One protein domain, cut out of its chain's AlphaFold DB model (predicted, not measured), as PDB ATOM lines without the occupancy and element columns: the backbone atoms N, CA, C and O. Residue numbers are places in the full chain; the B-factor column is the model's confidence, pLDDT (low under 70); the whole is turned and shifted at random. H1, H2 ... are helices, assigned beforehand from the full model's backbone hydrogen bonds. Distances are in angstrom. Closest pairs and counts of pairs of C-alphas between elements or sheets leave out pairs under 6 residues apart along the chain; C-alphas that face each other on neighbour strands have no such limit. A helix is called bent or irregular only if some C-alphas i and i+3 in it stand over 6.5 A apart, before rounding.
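What this domain is: This is residues 263 to 343 of the 343 residues of the protein "Hypothetical protein" of Rotaria socialis (UniProt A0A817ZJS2). H1 and H2 form a long helical hairpin that opens as a V from its tight turn, and the short helix H3 comes back from the open end to pack on the first part of H1. The frame is loose, with H2 apart from H3 and residues 310 to 318 and 320 to 328 standing free. The 81 printed residues hold three named helices, H1, H2 and H3 in chain order, and no named strand: the class is all helix. The whole is loose, with a radius of gyration of the C-alphas of 15.5 A, and flat, spanning 47 by 29 by 15 A.

Where its parts are: The longest helix, H1, is residues 266 to 295, 40.9 A from C-alpha 266 at (22.176, 37.804, 43.518) to C-alpha 295. It has a kink of 34 degrees near residue 288 and is neither bent nor irregular, but only just: C-alphas 285 and 288 are 6.4 A apart. H2 is residues 300 to 322, 33.2 A long, beginning with C-alpha 300 at (3.294, 32.710, 10.840). H3 is residues 330 to 339, 14.6 A long, ending with C-alpha 339 at (15.886, 25.405, 31.875).

How they stand to each other: H1 touches H2 with residues 283 to 292 alone, and H2 touches H1 with residues 300 to 308 alone; the closest C-alphas, of Pro 288 and Ser 301, are 4.6 A apart. This hairpin runs opposite ways at a steep tilt of 35.4 degrees, only just beyond shallow. H1 touches H3 with residues 267 to 275 alone; the closest C-alphas, of Cys 271 and Ala 337, are 4.8 A apart. These two run the same way at a shallow tilt of 34.6 degrees, only just short of steep. H2 and H3 are apart. Every O i to N i+4 pair is within hydrogen-bond range in H3, against 20 of 26 in H1 and 18 of 19 in H2.

The domain as a whole: The C-alphas farthest apart, of Arg 263 and Gly 296, are 47.9 A apart. The printed part has no cut; the H1 to H2 link is tight and the H2 to H3 link short. Mean pLDDT of the printed part is 71.0, with residues 283 to 285, 298 and 323 to 343 under 70.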
ATOM      1  N   ARG A 263      23.299  38.265  49.199       79.62
ATOM      2  CA  ARG A 263      23.364  36.895  48.649       79.62
ATOM      3  C   ARG A 263      21.990  36.303  48.297       79.62
ATOM      4  O   ARG A 263      21.896  35.487  47.389       79.62
ATOM      5  N   LYS A 264      20.922  36.736  48.978       78.31
ATOM      6  CA  LYS A 264      19.533  36.336  48.680       78.31
ATOM      7  C   LYS A 264      18.988  36.875  47.350       78.31
ATOM      8  O   LYS A 264      18.060  36.284  46.815       78.31
ATOM      9  N   PHE A 265      19.537  37.974  46.829       78.25
ATOM     10  CA  PHE A 265      19.053  38.642  45.616       78.25
ATOM     11  C   PHE A 265      20.009  38.522  44.427       78.25
ATOM     12  O   PHE A 265      19.634  38.898  43.325       78.25
ATOM     13  N   ILE A 266      21.197  37.940  44.606       77.75
ATOM     14  CA  ILE A 266      22.176  37.804  43.518       77.75
ATOM     15  C   ILE A 266      21.625  36.999  42.329       77.75
ATOM     16  O   ILE A 266      21.864  37.333  41.174       77.75
ATOM     17  N   TRP A 267      20.801  35.987  42.616       75.69
ATOM     18  CA  TRP A 267      20.121  35.175  41.605       75.69
ATOM     19  C   TRP A 267      18.935  35.883  40.958       75.69
ATOM     20  O   TRP A 267      18.500  35.458  39.895       75.69
ATOM     21  N   LEU A 268      18.420  36.955  41.566       78.25
ATOM     22  CA  LEU A 268      17.305  37.708  41.006       78.25
ATOM     23  C   LEU A 268      17.702  38.319  39.665       78.25
ATOM     24  O   LEU A 268      16.922  38.247  38.730       78.25
ATOM     25  N   TRP A 269      18.922  38.852  39.551       76.62
ATOM     26  CA  TRP A 269      19.428  39.379  38.285       76.62
ATOM     27  C   TRP A 269      19.397  38.297  37.198       76.62
ATOM     28  O   TRP A 269      18.618  38.389  36.258       76.62
ATOM     29  N   THR A 270      20.141  37.205  37.373       74.00
ATOM     30  CA  THR A 270      20.238  36.157  36.348       74.00
ATOM     31  C   THR A 270      18.902  35.465  36.067       74.00
ATOM     32  O   THR A 270      18.586  35.199  34.917       74.00
ATOM     33  N   CYS A 271      18.087  35.181  37.085       72.56
ATOM     34  CA  CYS A 271      16.837  34.443  36.882       72.56
ATOM     35  C   CYS A 271      15.703  35.317  36.343       72.56
ATOM     36  O   CYS A 271      14.783  34.783  35.738       72.56
ATOM     37  N   TYR A 272      15.729  36.627  36.595       74.00
ATOM     38  CA  TYR A 272      14.649  37.522  36.190       74.00
ATOM     39  C   TYR A 272      15.020  38.330  34.952       74.00
ATOM     40  O   TYR A 272      14.302  38.272  33.962       74.00
ATOM     41  N   THR A 273      16.136  39.068  34.961       78.38
ATOM     42  CA  THR A 273      16.459  39.977  33.849       78.38
ATOM     43  C   THR A 273      16.910  39.216  32.611       78.38
ATOM     44  O   THR A 273      16.416  39.502  31.525       78.38
ATOM     45  N   LEU A 274      17.787  38.219  32.768       77.00
ATOM     46  CA  LEU A 274      18.265  37.414  31.642       77.00
ATOM     47  C   LEU A 274      17.135  36.571  31.045       77.00
ATOM     48  O   LEU A 274      16.964  36.569  29.834       77.00
ATOM     49  N   ALA A 275      16.339  35.911  31.890       75.56
ATOM     50  CA  ALA A 275      15.201  35.112  31.447       75.56
ATOM     51  C   ALA A 275      14.159  35.956  30.702       75.56
ATOM     52  O   ALA A 275      13.726  35.579  29.618       75.56
ATOM     53  N   LEU A 276      13.794  37.117  31.255       72.44
ATOM     54  CA  LEU A 276      12.821  38.015  30.636       72.44
ATOM     55  C   LEU A 276      13.348  38.595  29.317       72.44
ATOM     56  O   LEU A 276      12.598  38.706  28.350       72.44
ATOM     57  N   TYR A 277      14.635  38.950  29.266       76.94
ATOM     58  CA  TYR A 277      15.269  39.424  28.039       76.94
ATOM     59  C   TYR A 277      15.319  38.328  26.973       76.94
ATOM     60  O   TYR A 277      14.902  38.571  25.845       76.94
ATOM     61  N   ALA A 278      15.781  37.127  27.330       75.94
ATOM     62  CA  ALA A 278      15.871  35.989  26.421       75.94
ATOM     63  C   ALA A 278      14.494  35.614  25.868       75.94
ATOM     64  O   ALA A 278      14.338  35.518  24.655       75.94
ATOM     65  N   HIS A 279      13.482  35.510  26.734       73.44
ATOM     66  CA  HIS A 279      12.101  35.251  26.332       73.44
ATOM     67  C   HIS A 279      11.610  36.287  25.311       73.44
ATOM     68  O   HIS A 279      11.223  35.935  24.198       73.44
ATOM     69  N   ARG A 280      11.724  37.580  25.643       72.31
ATOM     70  CA  ARG A 280      11.241  38.666  24.780       72.31
ATOM     71  C   ARG A 280      12.029  38.786  23.474       72.31
ATOM     72  O   ARG A 280      11.469  39.194  22.456       72.31
ATOM     73  N   TYR A 281      13.318  38.446  23.498       74.81
ATOM     74  CA  TYR A 281      14.184  38.412  22.321       74.81
ATOM     75  C   TYR A 281      13.829  37.251  21.388       74.81
ATOM     76  O   TYR A 281      13.782  37.435  20.170       74.81
ATOM     77  N   ILE A 282      13.539  36.071  21.938       77.69
ATOM     78  CA  ILE A 282      13.091  34.922  21.149       77.69
ATOM     79  C   ILE A 282      11.763  35.261  20.466       77.69
ATOM     80  O   ILE A 282      11.647  35.117  19.248       77.69
ATOM     81  N   GLU A 283      10.816  35.790  21.235       67.81
ATOM     82  CA  GLU A 283       9.467  36.134  20.797       67.81
ATOM     83  C   GLU A 283       9.451  37.223  19.710       67.81
ATOM     84  O   GLU A 283       8.934  37.011  18.616       67.81
ATOM     85  N   ASN A 284      10.070  38.377  19.966       68.38
ATOM     86  CA  ASN A 284       9.961  39.534  19.069       68.38
ATOM     87  C   ASN A 284      11.116  39.632  18.059       68.38
ATOM     88  O   ASN A 284      10.989  40.294  17.032       68.38
ATOM     89  N   GLY A 285      12.253  38.994  18.340       67.06
ATOM     90  CA  GLY A 285      13.438  39.022  17.483       67.06
ATOM     91  C   GLY A 285      13.544  37.796  16.582       67.06
ATOM     92  O   GLY A 285      13.639  37.927  15.361       67.06
ATOM     93  N   THR A 286      13.538  36.595  17.166       75.06
ATOM     94  CA  THR A 286      13.847  35.364  16.413       75.06
ATOM     95  C   THR A 286      12.636  34.751  15.719       75.06
ATOM     96  O   THR A 286      12.750  34.353  14.558       75.06
ATOM     97  N   ALA A 287      11.467  34.715  16.370       76.44
ATOM     98  CA  ALA A 287      10.273  34.083  15.815       76.44
ATOM     99  C   ALA A 287       9.849  34.686  14.462       76.44
ATOM    100  O   ALA A 287       9.552  33.913  13.546       76.44
ATOM    101  N   PRO A 288       9.908  36.018  14.248       73.00
ATOM    102  CA  PRO A 288       9.583  36.594  12.948       73.00
ATOM    103  C   PRO A 288      10.592  36.261  11.849       73.00
ATOM    104  O   PRO A 288      10.214  36.024  10.701       73.00
ATOM    105  N   GLN A 289      11.875  36.158  12.199       72.94
ATOM    106  CA  GLN A 289      12.926  35.757  11.265       72.94
ATOM    107  C   GLN A 289      12.794  34.284  10.866       72.94
ATOM    108  O   GLN A 289      12.974  33.939   9.699       72.94
ATOM    109  N   ILE A 290      12.444  33.414  11.816       80.25
ATOM    110  CA  ILE A 290      12.190  31.991  11.567       80.25
ATOM    111  C   ILE A 290      10.948  31.824  10.686       80.25
ATOM    112  O   ILE A 290      11.017  31.124   9.675       80.25
ATOM    113  N   ALA A 291       9.850  32.513  11.016       78.94
ATOM    114  CA  ALA A 291       8.627  32.529  10.214       78.94
ATOM    115  C   ALA A 291       8.924  32.898   8.755       78.94
ATOM    116  O   ALA A 291       8.590  32.164   7.827       78.94
ATOM    117  N   ARG A 292       9.656  33.996   8.553       70.69
ATOM    118  CA  ARG A 292       9.993  34.483   7.217       70.69
ATOM    119  C   ARG A 292      10.932  33.546   6.454       70.69
ATOM    120  O   ARG A 292      10.669  33.260   5.290       70.69
ATOM    121  N   ARG A 293      12.008  33.059   7.085       75.25
ATOM    122  CA  ARG A 293      13.040  32.244   6.412       75.25
ATOM    123  C   ARG A 293      12.589  30.821   6.097       75.25
ATOM    124  O   ARG A 293      12.980  30.301   5.059       75.25
ATOM    125  N   TYR A 294      11.805  30.198   6.975       82.19
ATOM    126  CA  TYR A 294      11.412  28.792   6.823       82.19
ATOM    127  C   TYR A 294       9.995  28.613   6.274       82.19
ATOM    128  O   TYR A 294       9.767  27.681   5.508       82.19
ATOM    129  N   PHE A 295       9.054  29.497   6.620       76.75
ATOM    130  CA  PHE A 295       7.655  29.392   6.185       76.75
ATOM    131  C   PHE A 295       7.310  30.343   5.028       76.75
ATOM    132  O   PHE A 295       6.206  30.285   4.494       76.75
ATOM    133  N   GLY A 296       8.228  31.232   4.628       70.00
ATOM    134  CA  GLY A 296       8.064  32.168   3.503       70.00
ATOM    135  C   GLY A 296       7.074  33.315   3.751       70.00
ATOM    136  O   GLY A 296       7.067  34.310   3.025       70.00
ATOM    137  N   GLN A 297       6.273  33.225   4.810       72.44
ATOM    138  CA  GLN A 297       5.249  34.188   5.190       72.44
ATOM    139  C   GLN A 297       5.526  34.698   6.606       72.44
ATOM    140  O   GLN A 297       5.661  33.921   7.550       72.44
ATOM    141  N   SER A 298       5.597  36.020   6.753       67.25
ATOM    142  CA  SER A 298       5.808  36.693   8.037       67.25
ATOM    143  C   SER A 298       4.617  36.521   8.991       67.25
ATOM    144  O   SER A 298       4.814  36.503  10.196       67.25
ATOM    145  N   GLU A 299       3.409  36.270   8.472       70.94
ATOM    146  CA  GLU A 299       2.171  36.068   9.247       70.94
ATOM    147  C   GLU A 299       2.263  34.879  10.239       70.94
ATOM    148  O   GLU A 299       1.683  34.922  11.327       70.94
ATOM    149  N   TRP A 300       3.069  33.850   9.935       75.75
ATOM    150  CA  TRP A 300       3.294  32.710  10.840       75.75
ATOM    151  C   TRP A 300       4.028  33.089  12.125       75.75
ATOM    152  O   TRP A 300       3.929  32.360  13.112       75.75
ATOM    153  N   SER A 301       4.729  34.228  12.156       74.19
ATOM    154  CA  SER A 301       5.406  34.687  13.369       74.19
ATOM    155  C   SER A 301       4.416  34.924  14.490       74.19
ATOM    156  O   SER A 301       4.696  34.572  15.632       74.19
ATOM    157  N   GLN A 302       3.232  35.443  14.157       74.00
ATOM    158  CA  GLN A 302       2.193  35.683  15.140       74.00
ATOM    159  C   GLN A 302       1.694  34.362  15.746       74.00
ATOM    160  O   GLN A 302       1.404  34.304  16.933       74.00
ATOM    161  N   ILE A 303       1.631  33.278  14.963       80.88
ATOM    162  CA  ILE A 303       1.237  31.945  15.455       80.88
ATOM    163  C   ILE A 303       2.333  31.330  16.338       80.88
ATOM    164  O   ILE A 303       2.021  30.688  17.338       80.88
ATOM    165  N   ILE A 304       3.609  31.535  16.003       80.88
ATOM    166  CA  ILE A 304       4.734  31.040  16.812       80.88
ATOM    167  C   ILE A 304       4.773  31.756  18.166       80.88
ATOM    168  O   ILE A 304       4.838  31.096  19.202       80.88
ATOM    169  N   VAL A 305       4.674  33.088  18.160       74.38
ATOM    170  CA  VAL A 305       4.640  33.922  19.372       74.38
ATOM    171  C   VAL A 305       3.482  33.521  20.293       74.38
ATOM    172  O   VAL A 305       3.682  33.345  21.489       74.38
ATOM    173  N   ARG A 306       2.311  33.191  19.733       76.56
ATOM    174  CA  ARG A 306       1.152  32.673  20.493       76.56
ATOM    175  C   ARG A 306       1.407  31.399  21.276       76.56
ATOM    176  O   ARG A 306       0.763  31.176  22.300       76.56
ATOM    177  N   GLY A 307       2.291  30.535  20.782       81.38
ATOM    178  CA  GLY A 307       2.688  29.337  21.516       81.38
ATOM    179  C   GLY A 307       3.338  29.686  22.857       81.38
ATOM    180  O   GLY A 307       3.136  28.966  23.833       81.38
ATOM    181  N   SER A 308       4.052  30.816  22.908       80.12
ATOM    182  CA  SER A 308       4.672  31.359  24.117       80.12
ATOM    183  C   SER A 308       3.616  31.796  25.136       80.12
ATOM    184  O   SER A 308       3.587  31.247  26.237       80.12
ATOM    185  N   ASP A 309       2.675  32.661  24.738       79.75
ATOM    186  CA  ASP A 309       1.579  33.154  25.594       79.75
ATOM    187  C   ASP A 309       0.696  32.020  26.133       79.75
ATOM    188  O   ASP A 309       0.285  32.004  27.296       79.75
ATOM    189  N   LEU A 310       0.421  31.008  25.302       83.00
ATOM    190  CA  LEU A 310      -0.296  29.814  25.747       83.00
ATOM    191  C   LEU A 310       0.503  29.047  26.811       83.00
ATOM    192  O   LEU A 310      -0.077  28.532  27.770       83.00
ATOM    193  N   GLY A 311       1.825  28.976  26.654       82.88
ATOM    194  CA  GLY A 311       2.737  28.420  27.648       82.88
ATOM    195  C   GLY A 311       2.697  29.186  28.971       82.88
ATOM    196  O   GLY A 311       2.613  28.556  30.028       82.88
ATOM    197  N   GLU A 312       2.679  30.521  28.929       81.12
ATOM    198  CA  GLU A 312       2.546  31.372  30.120       81.12
ATOM    199  C   GLU A 312       1.204  31.148  30.828       81.12
ATOM    200  O   GLU A 312       1.173  30.910  32.040       81.12
ATOM    201  N   LEU A 313       0.102  31.092  30.073       81.69
ATOM    202  CA  LEU A 313      -1.225  30.775  30.604       81.69
ATOM    203  C   LEU A 313      -1.257  29.398  31.287       81.69
ATOM    204  O   LEU A 313      -1.764  29.260  32.406       81.69
ATOM    205  N   LEU A 314      -0.714  28.366  30.635       82.44
ATOM    206  CA  LEU A 314      -0.638  27.015  31.195       82.44
ATOM    207  C   LEU A 314       0.246  26.977  32.446       82.44
ATOM    208  O   LEU A 314      -0.117  26.324  33.427       82.44
ATOM    209  N   GLY A 315       1.359  27.714  32.453       79.00
ATOM    210  CA  GLY A 315       2.234  27.877  33.612       79.00
ATOM    211  C   GLY A 315       1.528  28.557  34.787       79.00
ATOM    212  O   GLY A 315       1.567  28.052  35.915       79.00
ATOM    213  N   ALA A 316       0.807  29.652  34.535       75.75
ATOM    214  CA  ALA A 316       0.026  30.364  35.541       75.75
ATOM    215  C   ALA A 316      -1.081  29.476  36.134       75.75
ATOM    216  O   ALA A 316      -1.237  29.406  37.360       75.75
ATOM    217  N   LEU A 317      -1.803  28.732  35.288       76.50
ATOM    218  CA  LEU A 317      -2.819  27.765  35.713       76.50
ATOM    219  C   LEU A 317      -2.212  26.614  36.522       76.50
ATOM    220  O   LEU A 317      -2.763  26.227  37.558       76.50
ATOM    221  N   PHE A 318      -1.062  26.094  36.094       80.19
ATOM    222  CA  PHE A 318      -0.338  25.049  36.809       80.19
ATOM    223  C   PHE A 318       0.064  25.518  38.210       80.19
ATOM    224  O   PHE A 318      -0.259  24.856  39.199       80.19
ATOM    225  N   ILE A 319       0.677  26.701  38.328       74.50
ATOM    226  CA  ILE A 319       1.046  27.288  39.621       74.50
ATOM    227  C   ILE A 319      -0.202  27.523  40.474       74.50
ATOM    228  O   ILE A 319      -0.204  27.178  41.654       74.50
ATOM    229  N   PHE A 320      -1.287  28.060  39.913       70.50
ATOM    230  CA  PHE A 320      -2.531  28.292  40.651       70.50
ATOM    231  C   PHE A 320      -3.123  26.997  41.242       70.50
ATOM    232  O   PHE A 320      -3.614  26.986  42.378       70.50
ATOM    233  N   CYS A 321      -3.040  25.888  40.506       72.81
ATOM    234  CA  CYS A 321      -3.495  24.576  40.959       72.81
ATOM    235  C   CYS A 321      -2.550  23.954  42.002       72.81
ATOM    236  O   CYS A 321      -3.010  23.499  43.054       72.81
ATOM    237  N   VAL A 322      -1.239  23.975  41.739       74.19
ATOM    238  CA  VAL A 322      -0.211  23.228  42.486       74.19
ATOM    239  C   VAL A 322       0.350  24.004  43.686       74.19
ATOM    240  O   VAL A 322       0.901  23.396  44.603       74.19
ATOM    241  N   ARG A 323       0.139  25.326  43.777       66.19
ATOM    242  CA  ARG A 323       0.662  26.185  44.864       66.19
ATOM    243  C   ARG A 323       0.370  25.662  46.270       66.19
ATOM    244  O   ARG A 323       1.196  25.819  47.157       66.19
ATOM    245  N   THR A 324      -0.786  25.042  46.507       63.16
ATOM    246  CA  THR A 324      -1.117  24.514  47.844       63.16
ATOM    247  C   THR A 324      -0.333  23.268  48.242       63.16
ATOM    248  O   THR A 324      -0.318  22.929  49.421       63.16
ATOM    249  N   TYR A 325       0.319  22.600  47.290       66.56
ATOM    250  CA  TYR A 325       1.129  21.411  47.545       66.56
ATOM    251  C   TYR A 325       2.601  21.737  47.819       66.56
ATOM    252  O   TYR A 325       3.271  20.971  48.508       66.56
ATOM    253  N   ILE A 326       3.108  22.877  47.338       60.50
ATOM    254  CA  ILE A 326       4.533  23.219  47.418       60.50
ATOM    255  C   ILE A 326       4.727  24.407  48.362       60.50
ATOM    256  O   ILE A 326       4.334  25.533  48.066       60.50
ATOM    257  N   LYS A 327       5.354  24.153  49.518       57.19
ATOM    258  CA  LYS A 327       5.548  25.146  50.590       57.19
ATOM    259  C   LYS A 327       6.656  26.173  50.311       57.19
ATOM    260  O   LYS A 327       6.679  27.202  50.980       57.19
ATOM    261  N   THR A 328       7.556  25.938  49.351       53.84
ATOM    262  CA  THR A 328       8.663  26.860  49.032       53.84
ATOM    263  C   THR A 328       8.879  27.015  47.515       53.84
ATOM    264  O   THR A 328       9.171  26.033  46.838       53.84
ATOM    265  N   PRO A 329       8.775  28.238  46.953       58.41
ATOM    266  CA  PRO A 329       8.921  28.472  45.507       58.41
ATOM    267  C   PRO A 329      10.378  28.621  45.021       58.41
ATOM    268  O   PRO A 329      10.629  28.559  43.821       58.41
ATOM    269  N   LEU A 330      11.344  28.799  45.932       61.25
ATOM    270  CA  LEU A 330      12.748  29.110  45.607       61.25
ATOM    271  C   LEU A 330      13.463  28.080  44.702       61.25
ATOM    272  O   LEU A 330      14.150  28.508  43.773       61.25
ATOM    273  N   PRO A 331      13.308  26.755  44.898       61.81
ATOM    274  CA  PRO A 331      13.953  25.771  44.024       61.81
ATOM    275  C   PRO A 331      13.397  25.808  42.595       61.81
ATOM    276  O   PRO A 331      14.129  25.606  41.632       61.81
ATOM    277  N   TRP A 332      12.105  26.116  42.448       62.22
ATOM    278  CA  TRP A 332      11.442  26.170  41.147       62.22
ATOM    279  C   TRP A 332      11.903  27.376  40.327       62.22
ATOM    280  O   TRP A 332      12.198  27.233  39.146       62.22
ATOM    281  N   SER A 333      12.067  28.552  40.943       55.62
ATOM    282  CA  SER A 333      12.597  29.724  40.227       55.62
ATOM    283  C   SER A 333      14.042  29.530  39.747       55.62
ATOM    284  O   SER A 333      14.422  30.063  38.710       55.62
ATOM    285  N   GLN A 334      14.838  28.742  40.478       61.56
ATOM    286  CA  GLN A 334      16.209  28.398  40.082       61.56
ATOM    287  C   GLN A 334      16.227  27.386  38.928       61.56
ATOM    288  O   GLN A 334      16.998  27.549  37.986       61.56
ATOM    289  N   LEU A 335      15.345  26.381  38.967       59.56
ATOM    290  CA  LEU A 335      15.151  25.428  37.868       59.56
ATOM    291  C   LEU A 335      14.649  26.106  36.591       59.56
ATOM    292  O   LEU A 335      15.134  25.783  35.512       59.56
ATOM    293  N   TYR A 336      13.729  27.066  36.710       57.12
ATOM    294  CA  TYR A 336      13.228  27.846  35.579       57.12
ATOM    295  C   TYR A 336      14.361  28.585  34.859       57.12
ATOM    296  O   TYR A 336      14.506  28.450  33.650       57.12
ATOM    297  N   ALA A 337      15.227  29.282  35.601       56.62
ATOM    298  CA  ALA A 337      16.366  29.998  35.024       56.62
ATOM    299  C   ALA A 337      17.395  29.075  34.352       56.62
ATOM    300  O   ALA A 337      18.018  29.462  33.367       56.62
ATOM    301  N   LEU A 338      17.573  27.859  34.873       57.06
ATOM    302  CA  LEU A 338      18.496  26.874  34.311       57.06
ATOM    303  C   LEU A 338      17.914  26.222  33.046       57.06
ATOM    304  O   LEU A 338      18.633  26.026  32.073       57.06
ATOM    305  N   MET A 339      16.606  25.950  33.033       54.91
ATOM    306  CA  MET A 339      15.886  25.405  31.875       54.91
ATOM    307  C   MET A 339      15.771  26.406  30.721       54.91
ATOM    308  O   MET A 339      15.855  26.004  29.567       54.91
ATOM    309  N   LEU A 340      15.641  27.703  31.010       51.62
ATOM    310  CA  LEU A 340      15.584  28.753  29.983       51.62
ATOM    311  C   LEU A 340      16.927  28.976  29.273       51.62
ATOM    312  O   LEU A 340      16.955  29.578  28.213       51.62
ATOM    313  N   LEU A 341      18.027  28.491  29.853       45.44
ATOM    314  CA  LEU A 341      19.372  28.519  29.268       45.44
ATOM    315  C   LEU A 341      19.631  27.321  28.330       45.44
ATOM    316  O   LEU A 341      20.656  27.285  27.657       45.44
ATOM    317  N   ILE A 342      18.743  26.317  28.342       43.31
ATOM    318  CA  ILE A 342      18.814  25.110  27.499       43.31
ATOM    319  C   ILE A 342      18.033  25.296  26.183       43.31
ATOM    320  O   ILE A 342      18.257  24.545  25.234       43.31
ATOM    321  N   VAL A 343      17.149  26.296  26.124       38.41
ATOM    322  CA  VAL A 343      16.518  26.800  24.892       38.41
ATOM    323  C   VAL A 343      17.430  27.850  24.278       38.41
ATOM    324  O   VAL A 343      17.637  27.785  23.045       38.41
TER     325      VAL A 343